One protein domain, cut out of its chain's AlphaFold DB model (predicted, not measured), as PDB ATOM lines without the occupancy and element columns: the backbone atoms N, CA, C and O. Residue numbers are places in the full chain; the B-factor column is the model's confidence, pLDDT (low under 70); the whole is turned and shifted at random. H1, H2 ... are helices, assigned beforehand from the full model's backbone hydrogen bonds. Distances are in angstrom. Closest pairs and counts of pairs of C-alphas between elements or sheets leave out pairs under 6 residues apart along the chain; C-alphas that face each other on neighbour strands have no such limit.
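Overview. This is residues 4 to 32 and 44 to 70 of the 71 residues of the protein "TIGR02391 family protein" of Bacteroidales bacterium (UniProt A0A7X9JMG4). Two long helices, H1 and H2, run opposite ways and cross loosely at a slant, staggered along one long axis. Residues 44 to 52, of which 47 to 52 belong to H2, stick out at one end; the first and last printed residues come near each other. The printed part has 56 residues with two named helices, H1 then H2, and no named strand: all helix. It is loose, with a radius of gyration of the C-alphas of 13.3 A, and spans 43 by 18 by 16 A.

Along the chain. H1, residues 11 to 30, begins at C-alpha 11 (194.386, 157.876, 80.319) and is 28.3 A long. H2, residues 47 to 65, is 26.9 A long and ends at C-alpha 65 (184.160, 142.303, 93.766).

Arrangement. H1 and H2 are close but not clearly touching; their closest C-alphas, of Leu 24 and Ile 60, are 7.7 A apart. They run opposite ways at a steep tilt of 44 degrees. In both, every O i to N i+4 pair is within hydrogen-bond range.

Size, cuts and confidence. Without residues 44 to 52, the body spans 34 by 18 by 16 A. Residues 33 to 43 are not printed; C-alphas 32 and 44 are 12.7 A apart across the cut. Residue 32 has pLDDT under 70.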
ATOM      1  N   ALA A   4     191.643 144.284  86.979       97.12
ATOM      2  CA  ALA A   4     191.274 145.611  86.504       97.12
ATOM      3  C   ALA A   4     189.910 146.027  87.066       97.12
ATOM      4  O   ALA A   4     188.981 145.224  87.105       97.12
ATOM      5  N   ILE A   5     189.805 147.290  87.487       97.19
ATOM      6  CA  ILE A   5     188.559 147.891  87.997       97.19
ATOM      7  C   ILE A   5     187.774 148.653  86.916       97.19
ATOM      8  O   ILE A   5     186.690 149.156  87.181       97.19
ATOM      9  N   ASN A   6     188.333 148.778  85.708       95.31
ATOM     10  CA  ASN A   6     187.721 149.406  84.533       95.31
ATOM     11  C   ASN A   6     188.387 148.868  83.244       95.31
ATOM     12  O   ASN A   6     189.119 147.879  83.296       95.31
ATOM     13  N   ASN A   7     188.143 149.472  82.074       95.44
ATOM     14  CA  ASN A   7     188.633 148.940  80.792       95.44
ATOM     15  C   ASN A   7     190.093 149.284  80.456       95.44
ATOM     16  O   ASN A   7     190.617 148.742  79.485       95.44
ATOM     17  N   LEU A   8     190.735 150.190  81.203       96.00
ATOM     18  CA  LEU A   8     192.109 150.654  80.954       96.00
ATOM     19  C   LEU A   8     192.366 151.147  79.509       96.00
ATOM     20  O   LEU A   8     193.483 151.017  79.009       96.00
ATOM     21  N   LYS A   9     191.356 151.703  78.823       97.06
ATOM     22  CA  LYS A   9     191.473 152.171  77.427       97.06
ATOM     23  C   LYS A   9     191.905 153.627  77.330       97.06
ATOM     24  O   LYS A   9     192.563 154.007  76.366       97.06
ATOM     25  N   THR A  10     191.505 154.442  78.297       98.31
ATOM     26  CA  THR A  10     191.791 155.882  78.330       98.31
ATOM     27  C   THR A  10     192.806 156.227  79.414       98.31
ATOM     28  O   THR A  10     192.956 155.503  80.399       98.31
ATOM     29  N   GLU A  11     193.483 157.370  79.274       98.19
ATOM     30  CA  GLU A  11     194.386 157.876  80.319       98.19
ATOM     31  C   GLU A  11     193.666 158.059  81.660       98.19
ATOM     32  O   GLU A  11     194.232 157.747  82.707       98.19
ATOM     33  N   THR A  12     192.400 158.480  81.626       98.06
ATOM     34  CA  THR A  12     191.541 158.603  82.809       98.06
ATOM     35  C   THR A  12     191.329 157.257  83.497       98.06
ATOM     36  O   THR A  12     191.549 157.147  84.700       98.06
ATOM     37  N   GLU A  13     190.954 156.215  82.750       97.62
ATOM     38  CA  GLU A  13     190.745 154.865  83.293       97.62
ATOM     39  C   GLU A  13     192.038 154.278  83.877       97.62
ATOM     40  O   GLU A  13     192.041 153.707  84.972       97.62
ATOM     41  N   ILE A  14     193.162 154.471  83.182       97.88
ATOM     42  CA  ILE A  14     194.486 154.060  83.662       97.88
ATOM     43  C   ILE A  14     194.853 154.825  84.943       97.88
ATOM     44  O   ILE A  14     195.411 154.244  85.877       97.88
ATOM     45  N   GLY A  15     194.547 156.122  84.994       98.31
ATOM     46  CA  GLY A  15     194.732 156.965  86.169       98.31
ATOM     47  C   GLY A  15     193.913 156.481  87.363       98.31
ATOM     48  O   GLY A  15     194.464 156.340  88.453       98.31
ATOM     49  N   GLU A  16     192.639 156.143  87.157       97.69
ATOM     50  CA  GLU A  16     191.764 155.599  88.203       97.69
ATOM     51  C   GLU A  16     192.314 154.282  88.759       97.69
ATOM     52  O   GLU A  16     192.434 154.128  89.973       97.69
ATOM     53  N   GLN A  17     192.736 153.357  87.892       97.81
ATOM     54  CA  GLN A  17     193.349 152.099  88.320       97.81
ATOM     55  C   GLN A  17     194.602 152.336  89.168       97.81
ATOM     56  O   GLN A  17     194.789 151.681  90.194       97.81
ATOM     57  N   LYS A  18     195.471 153.269  88.757       98.00
ATOM     58  CA  LYS A  18     196.672 153.632  89.524       98.00
ATOM     59  C   LYS A  18     196.307 154.252  90.871       98.00
ATOM     60  O   LYS A  18     196.878 153.862  91.884       98.00
ATOM     61  N   GLY A  19     195.343 155.172  90.893       97.69
ATOM     62  CA  GLY A  19     194.847 155.796  92.119       97.69
ATOM     63  C   GLY A  19     194.261 154.772  93.089       97.69
ATOM     64  O   GLY A  19     194.570 154.801  94.278       97.69
ATOM     65  N   PHE A  20     193.497 153.808  92.573       97.25
ATOM     66  CA  PHE A  20     192.944 152.717  93.369       97.25
ATOM     67  C   PHE A  20     194.038 151.826  93.972       97.25
ATOM     68  O   PHE A  20     193.980 151.502  95.155       97.25
ATOM     69  N   VAL A  21     195.083 151.492  93.209       96.50
ATOM     70  CA  VAL A  21     196.245 150.754  93.740       96.50
ATOM     71  C   VAL A  21     196.948 151.544  94.848       96.50
ATOM     72  O   VAL A  21     197.253 150.974  95.894       96.50
ATOM     73  N   SER A  22     197.163 152.850  94.669       96.56
ATOM     74  CA  SER A  22     197.760 153.703  95.706       96.56
ATOM     75  C   SER A  22     196.914 153.752  96.981       96.56
ATOM     76  O   SER A  22     197.470 153.697  98.078       96.56
ATOM     77  N   LEU A  23     195.581 153.796  96.854       95.25
ATOM     78  CA  LEU A  23     194.661 153.713  97.991       95.25
ATOM     79  C   LEU A  23     194.826 152.390  98.748       95.25
ATOM     80  O   LEU A  23     194.964 152.411  99.966       95.25
ATOM     81  N   LEU A  24     194.858 151.252  98.045       94.62
ATOM     82  CA  LEU A  24     195.043 149.933  98.665       94.62
ATOM     83  C   LEU A  24     196.352 149.852  99.453       94.62
ATOM     84  O   LEU A  24     196.359 149.394 100.595       94.62
ATOM     85  N   VAL A  25     197.451 150.327  98.860       93.25
ATOM     86  CA  VAL A  25     198.763 150.367  99.521       93.25
ATOM     87  C   VAL A  25     198.722 151.274 100.753       93.25
ATOM     88  O   VAL A  25     199.241 150.898 101.803       93.25
ATOM     89  N   GLY A  26     198.073 152.435 100.654       91.56
ATOM     90  CA  GLY A  26     197.902 153.361 101.773       91.56
ATOM     91  C   GLY A  26     197.096 152.754 102.922       91.56
ATOM     92  O   GLY A  26     197.555 152.766 104.062       91.56
ATOM     93  N   VAL A  27     195.937 152.160 102.627       91.00
ATOM     94  CA  VAL A  27     195.074 151.510 103.628       91.00
ATOM     95  C   VAL A  27     195.801 150.350 104.305       91.00
ATOM     96  O   VAL A  27     195.789 150.259 105.530       91.00
ATOM     97  N   PHE A  28     196.509 149.516 103.540       86.81
ATOM     98  CA  PHE A  28     197.318 148.432 104.099       86.81
ATOM     99  C   PHE A  28     198.462 148.947 104.990       86.81
ATOM    100  O   PHE A  28     198.793 148.325 105.995       86.81
ATOM    101  N   GLY A  29     199.059 150.095 104.655       84.31
ATOM    102  CA  GLY A  29     200.100 150.723 105.471       84.31
ATOM    103  C   GLY A  29     199.578 151.351 106.770       84.31
ATOM    104  O   GLY A  29     200.266 151.300 107.790       84.31
ATOM    105  N   VAL A  30     198.374 151.934 106.742       78.69
ATOM    106  CA  VAL A  30     197.727 152.566 107.908       78.69
ATOM    107  C   VAL A  30     197.204 151.517 108.885       78.69
ATOM    108  O   VAL A  30     197.407 151.647 110.093       78.69
ATOM    109  N   ILE A  31     196.579 150.455 108.373       74.69
ATOM    110  CA  ILE A  31     196.104 149.331 109.180       74.69
ATOM    111  C   ILE A  31     197.301 148.430 109.485       74.69
ATOM    112  O   ILE A  31     197.491 147.360 108.907       74.69
ATOM    113  N   ARG A  32     198.160 148.882 110.400       64.69
ATOM    114  CA  ARG A  32     199.222 148.026 110.930       64.69
ATOM    115  C   ARG A  32     198.588 146.939 111.789       64.69
ATOM    116  O   ARG A  32     197.616 147.185 112.490       64.69
ATOM    117  N   ASP A  44     194.945 153.803 119.824       71.00
ATOM    118  CA  ASP A  44     194.213 154.986 120.292       71.00
ATOM    119  C   ASP A  44     193.453 155.580 119.104       71.00
ATOM    120  O   ASP A  44     193.938 156.445 118.377       71.00
ATOM    121  N   MET A  45     192.320 154.952 118.822       78.31
ATOM    122  CA  MET A  45     191.453 155.189 117.692       78.31
ATOM    123  C   MET A  45     190.071 155.486 118.253       78.31
ATOM    124  O   MET A  45     189.537 154.713 119.051       78.31
ATOM    125  N   SER A  46     189.477 156.590 117.816       87.06
ATOM    126  CA  SER A  46     188.102 156.892 118.188       87.06
ATOM    127  C   SER A  46     187.115 155.934 117.505       87.06
ATOM    128  O   SER A  46     187.406 155.302 116.485       87.06
ATOM    129  N   GLU A  47     185.896 155.844 118.034       87.06
ATOM    130  CA  GLU A  47     184.811 155.127 117.351       87.06
ATOM    131  C   GLU A  47     184.587 155.677 115.931       87.06
ATOM    132  O   GLU A  47     184.412 154.907 114.988       87.06
ATOM    133  N   GLN A  48     184.678 157.000 115.760       91.50
ATOM    134  CA  GLN A  48     184.533 157.658 114.463       91.50
ATOM    135  C   GLN A  48     185.613 157.203 113.471       91.50
ATOM    136  O   GLN A  48     185.286 156.785 112.362       91.50
ATOM    137  N   ASP A  49     186.880 157.187 113.892       86.94
ATOM    138  CA  ASP A  49     187.982 156.689 113.060       86.94
ATOM    139  C   ASP A  49     187.768 155.214 112.677       86.94
ATOM    140  O   ASP A  49     188.030 154.810 111.542       86.94
ATOM    141  N   THR A  50     187.236 154.406 113.604       86.81
ATOM    142  CA  THR A  50     186.905 152.995 113.347       86.81
ATOM    143  C   THR A  50     185.859 152.876 112.245       86.81
ATOM    144  O   THR A  50     186.025 152.093 111.305       86.81
ATOM    145  N   LEU A  51     184.783 153.660 112.337       93.31
ATOM    146  CA  LEU A  51     183.707 153.669 111.350       93.31
ATOM    147  C   LEU A  51     184.203 154.125 109.976       93.31
ATOM    148  O   LEU A  51     183.851 153.503 108.968       93.31
ATOM    149  N   ASP A  52     185.056 155.144 109.918       92.06
ATOM    150  CA  ASP A  52     185.598 155.664 108.661       92.06
ATOM    151  C   ASP A  52     186.544 154.660 107.990       92.06
ATOM    152  O   ASP A  52     186.465 154.428 106.776       92.06
ATOM    153  N   ILE A  53     187.385 153.980 108.776       90.00
ATOM    154  CA  ILE A  53     188.264 152.912 108.281       90.00
ATOM    155  C   ILE A  53     187.435 151.744 107.750       90.00
ATOM    156  O   ILE A  53     187.648 151.307 106.616       90.00
ATOM    157  N   LEU A  54     186.464 151.252 108.522       92.44
ATOM    158  CA  LEU A  54     185.614 150.137 108.100       92.44
ATOM    159  C   LEU A  54     184.786 150.491 106.859       92.44
ATOM    160  O   LEU A  54     184.650 149.668 105.951       92.44
ATOM    161  N   THR A  55     184.294 151.726 106.766       95.25
ATOM    162  CA  THR A  55     183.571 152.217 105.585       95.25
ATOM    163  C   THR A  55     184.481 152.277 104.358       95.25
ATOM    164  O   THR A  55     184.083 151.852 103.269       95.25
ATOM    165  N   THR A  56     185.727 152.723 104.530       95.19
ATOM    166  CA  THR A  56     186.736 152.753 103.460       95.19
ATOM    167  C   THR A  56     187.079 151.345 102.973       95.19
ATOM    168  O   THR A  56     187.084 151.090 101.768       95.19
ATOM    169  N   ILE A  57     187.296 150.403 103.894       94.94
ATOM    170  CA  ILE A  57     187.517 148.985 103.571       94.94
ATOM    171  C   ILE A  57     186.308 148.417 102.821       94.94
ATOM    172  O   ILE A  57     186.467 147.770 101.788       94.94
ATOM    173  N   SER A  58     185.091 148.700 103.287       96.81
ATOM    174  CA  SER A  58     183.860 148.253 102.632       96.81
ATOM    175  C   SER A  58     183.754 148.760 101.186       96.81
ATOM    176  O   SER A  58     183.396 147.999 100.288       96.81
ATOM    177  N   LEU A  59     184.110 150.025 100.929       96.19
ATOM    178  CA  LEU A  59     184.168 150.584  99.574       96.19
ATOM    179  C   LEU A  59     185.187 149.852  98.692       96.19
ATOM    180  O   LEU A  59     184.883 149.522  97.544       96.19
ATOM    181  N   ILE A  60     186.382 149.599  99.227       96.50
ATOM    182  CA  ILE A  60     187.443 148.866  98.535       96.50
ATOM    183  C   ILE A  60     186.966 147.472  98.123       96.50
ATOM    184  O   ILE A  60     187.133 147.098  96.963       96.50
ATOM    185  N   HIS A  61     186.350 146.730  99.046       96.31
ATOM    186  CA  HIS A  61     185.852 145.386  98.769       96.31
ATOM    187  C   HIS A  61     184.812 145.382  97.648       96.31
ATOM    188  O   HIS A  61     184.969 144.617  96.705       96.31
ATOM    189  N   ARG A  62     183.836 146.304  97.663       97.12
ATOM    190  CA  ARG A  62     182.849 146.405  96.571       97.12
ATOM    191  C   ARG A  62     183.503 146.635  95.207       97.12
ATOM    192  O   ARG A  62     183.137 145.983  94.238       97.12
ATOM    193  N   LYS A  63     184.507 147.518  95.129       95.75
ATOM    194  CA  LYS A  63     185.251 147.751  93.876       95.75
ATOM    195  C   LYS A  63     186.071 146.535  93.431       95.75
ATOM    196  O   LYS A  63     186.255 146.340  92.234       95.75
ATOM    197  N   LEU A  64     186.590 145.739  94.367       96.12
ATOM    198  CA  LEU A  64     187.309 144.502  94.051       96.12
ATOM    199  C   LEU A  64     186.364 143.389  93.588       96.12
ATOM    200  O   LEU A  64     186.718 142.666  92.661       96.12
ATOM    201  N   ASP A  65     185.173 143.283  94.172       96.94
ATOM    202  CA  ASP A  65     184.160 142.303  93.766       96.94
ATOM    203  C   ASP A  65     183.671 142.547  92.329       96.94
ATOM    204  O   ASP A  65     183.381 141.604  91.596       96.94
ATOM    205  N   GLU A  66     183.633 143.810  91.897       95.75
ATOM    206  CA  GLU A  66     183.316 144.207  90.517       95.75
ATOM    207  C   GLU A  66     184.511 144.085  89.554       95.75
ATOM    208  O   GLU A  66     184.355 144.244  88.340       95.75
ATOM    209  N   SER A  67     185.715 143.817  90.068       96.88
ATOM    210  CA  SER A  67     186.913 143.705  89.239       96.88
ATOM    211  C   SER A  67     186.933 142.405  88.438       96.88
ATOM    212  O   SER A  67     186.343 141.390  88.807       96.88
ATOM    213  N   TYR A  68     187.665 142.418  87.329       96.44
ATOM    214  CA  TYR A  68     187.835 141.242  86.483       96.44
ATOM    215  C   TYR A  68     189.311 140.967  86.220       96.44
ATOM    216  O   TYR A  68     190.173 141.847  86.317       96.44
ATOM    217  N   ARG A  69     189.615 139.711  85.878       95.62
ATOM    218  CA  ARG A  69     190.969 139.310  85.504       95.62
ATOM    219  C   ARG A  69     191.344 139.970  84.182       95.62
ATOM    220  O   ARG A  69     190.708 139.722  83.161       95.62
ATOM    221  N   PHE A  70     192.370 140.805  84.224       90.12
ATOM    222  CA  PHE A  70     192.878 141.509  83.060       90.12
ATOM    223  C   PHE A  70     193.901 140.609  82.362       90.12
ATOM    224  O   PHE A  70     194.918 140.249  82.963       90.12
TER     225      PHE A  70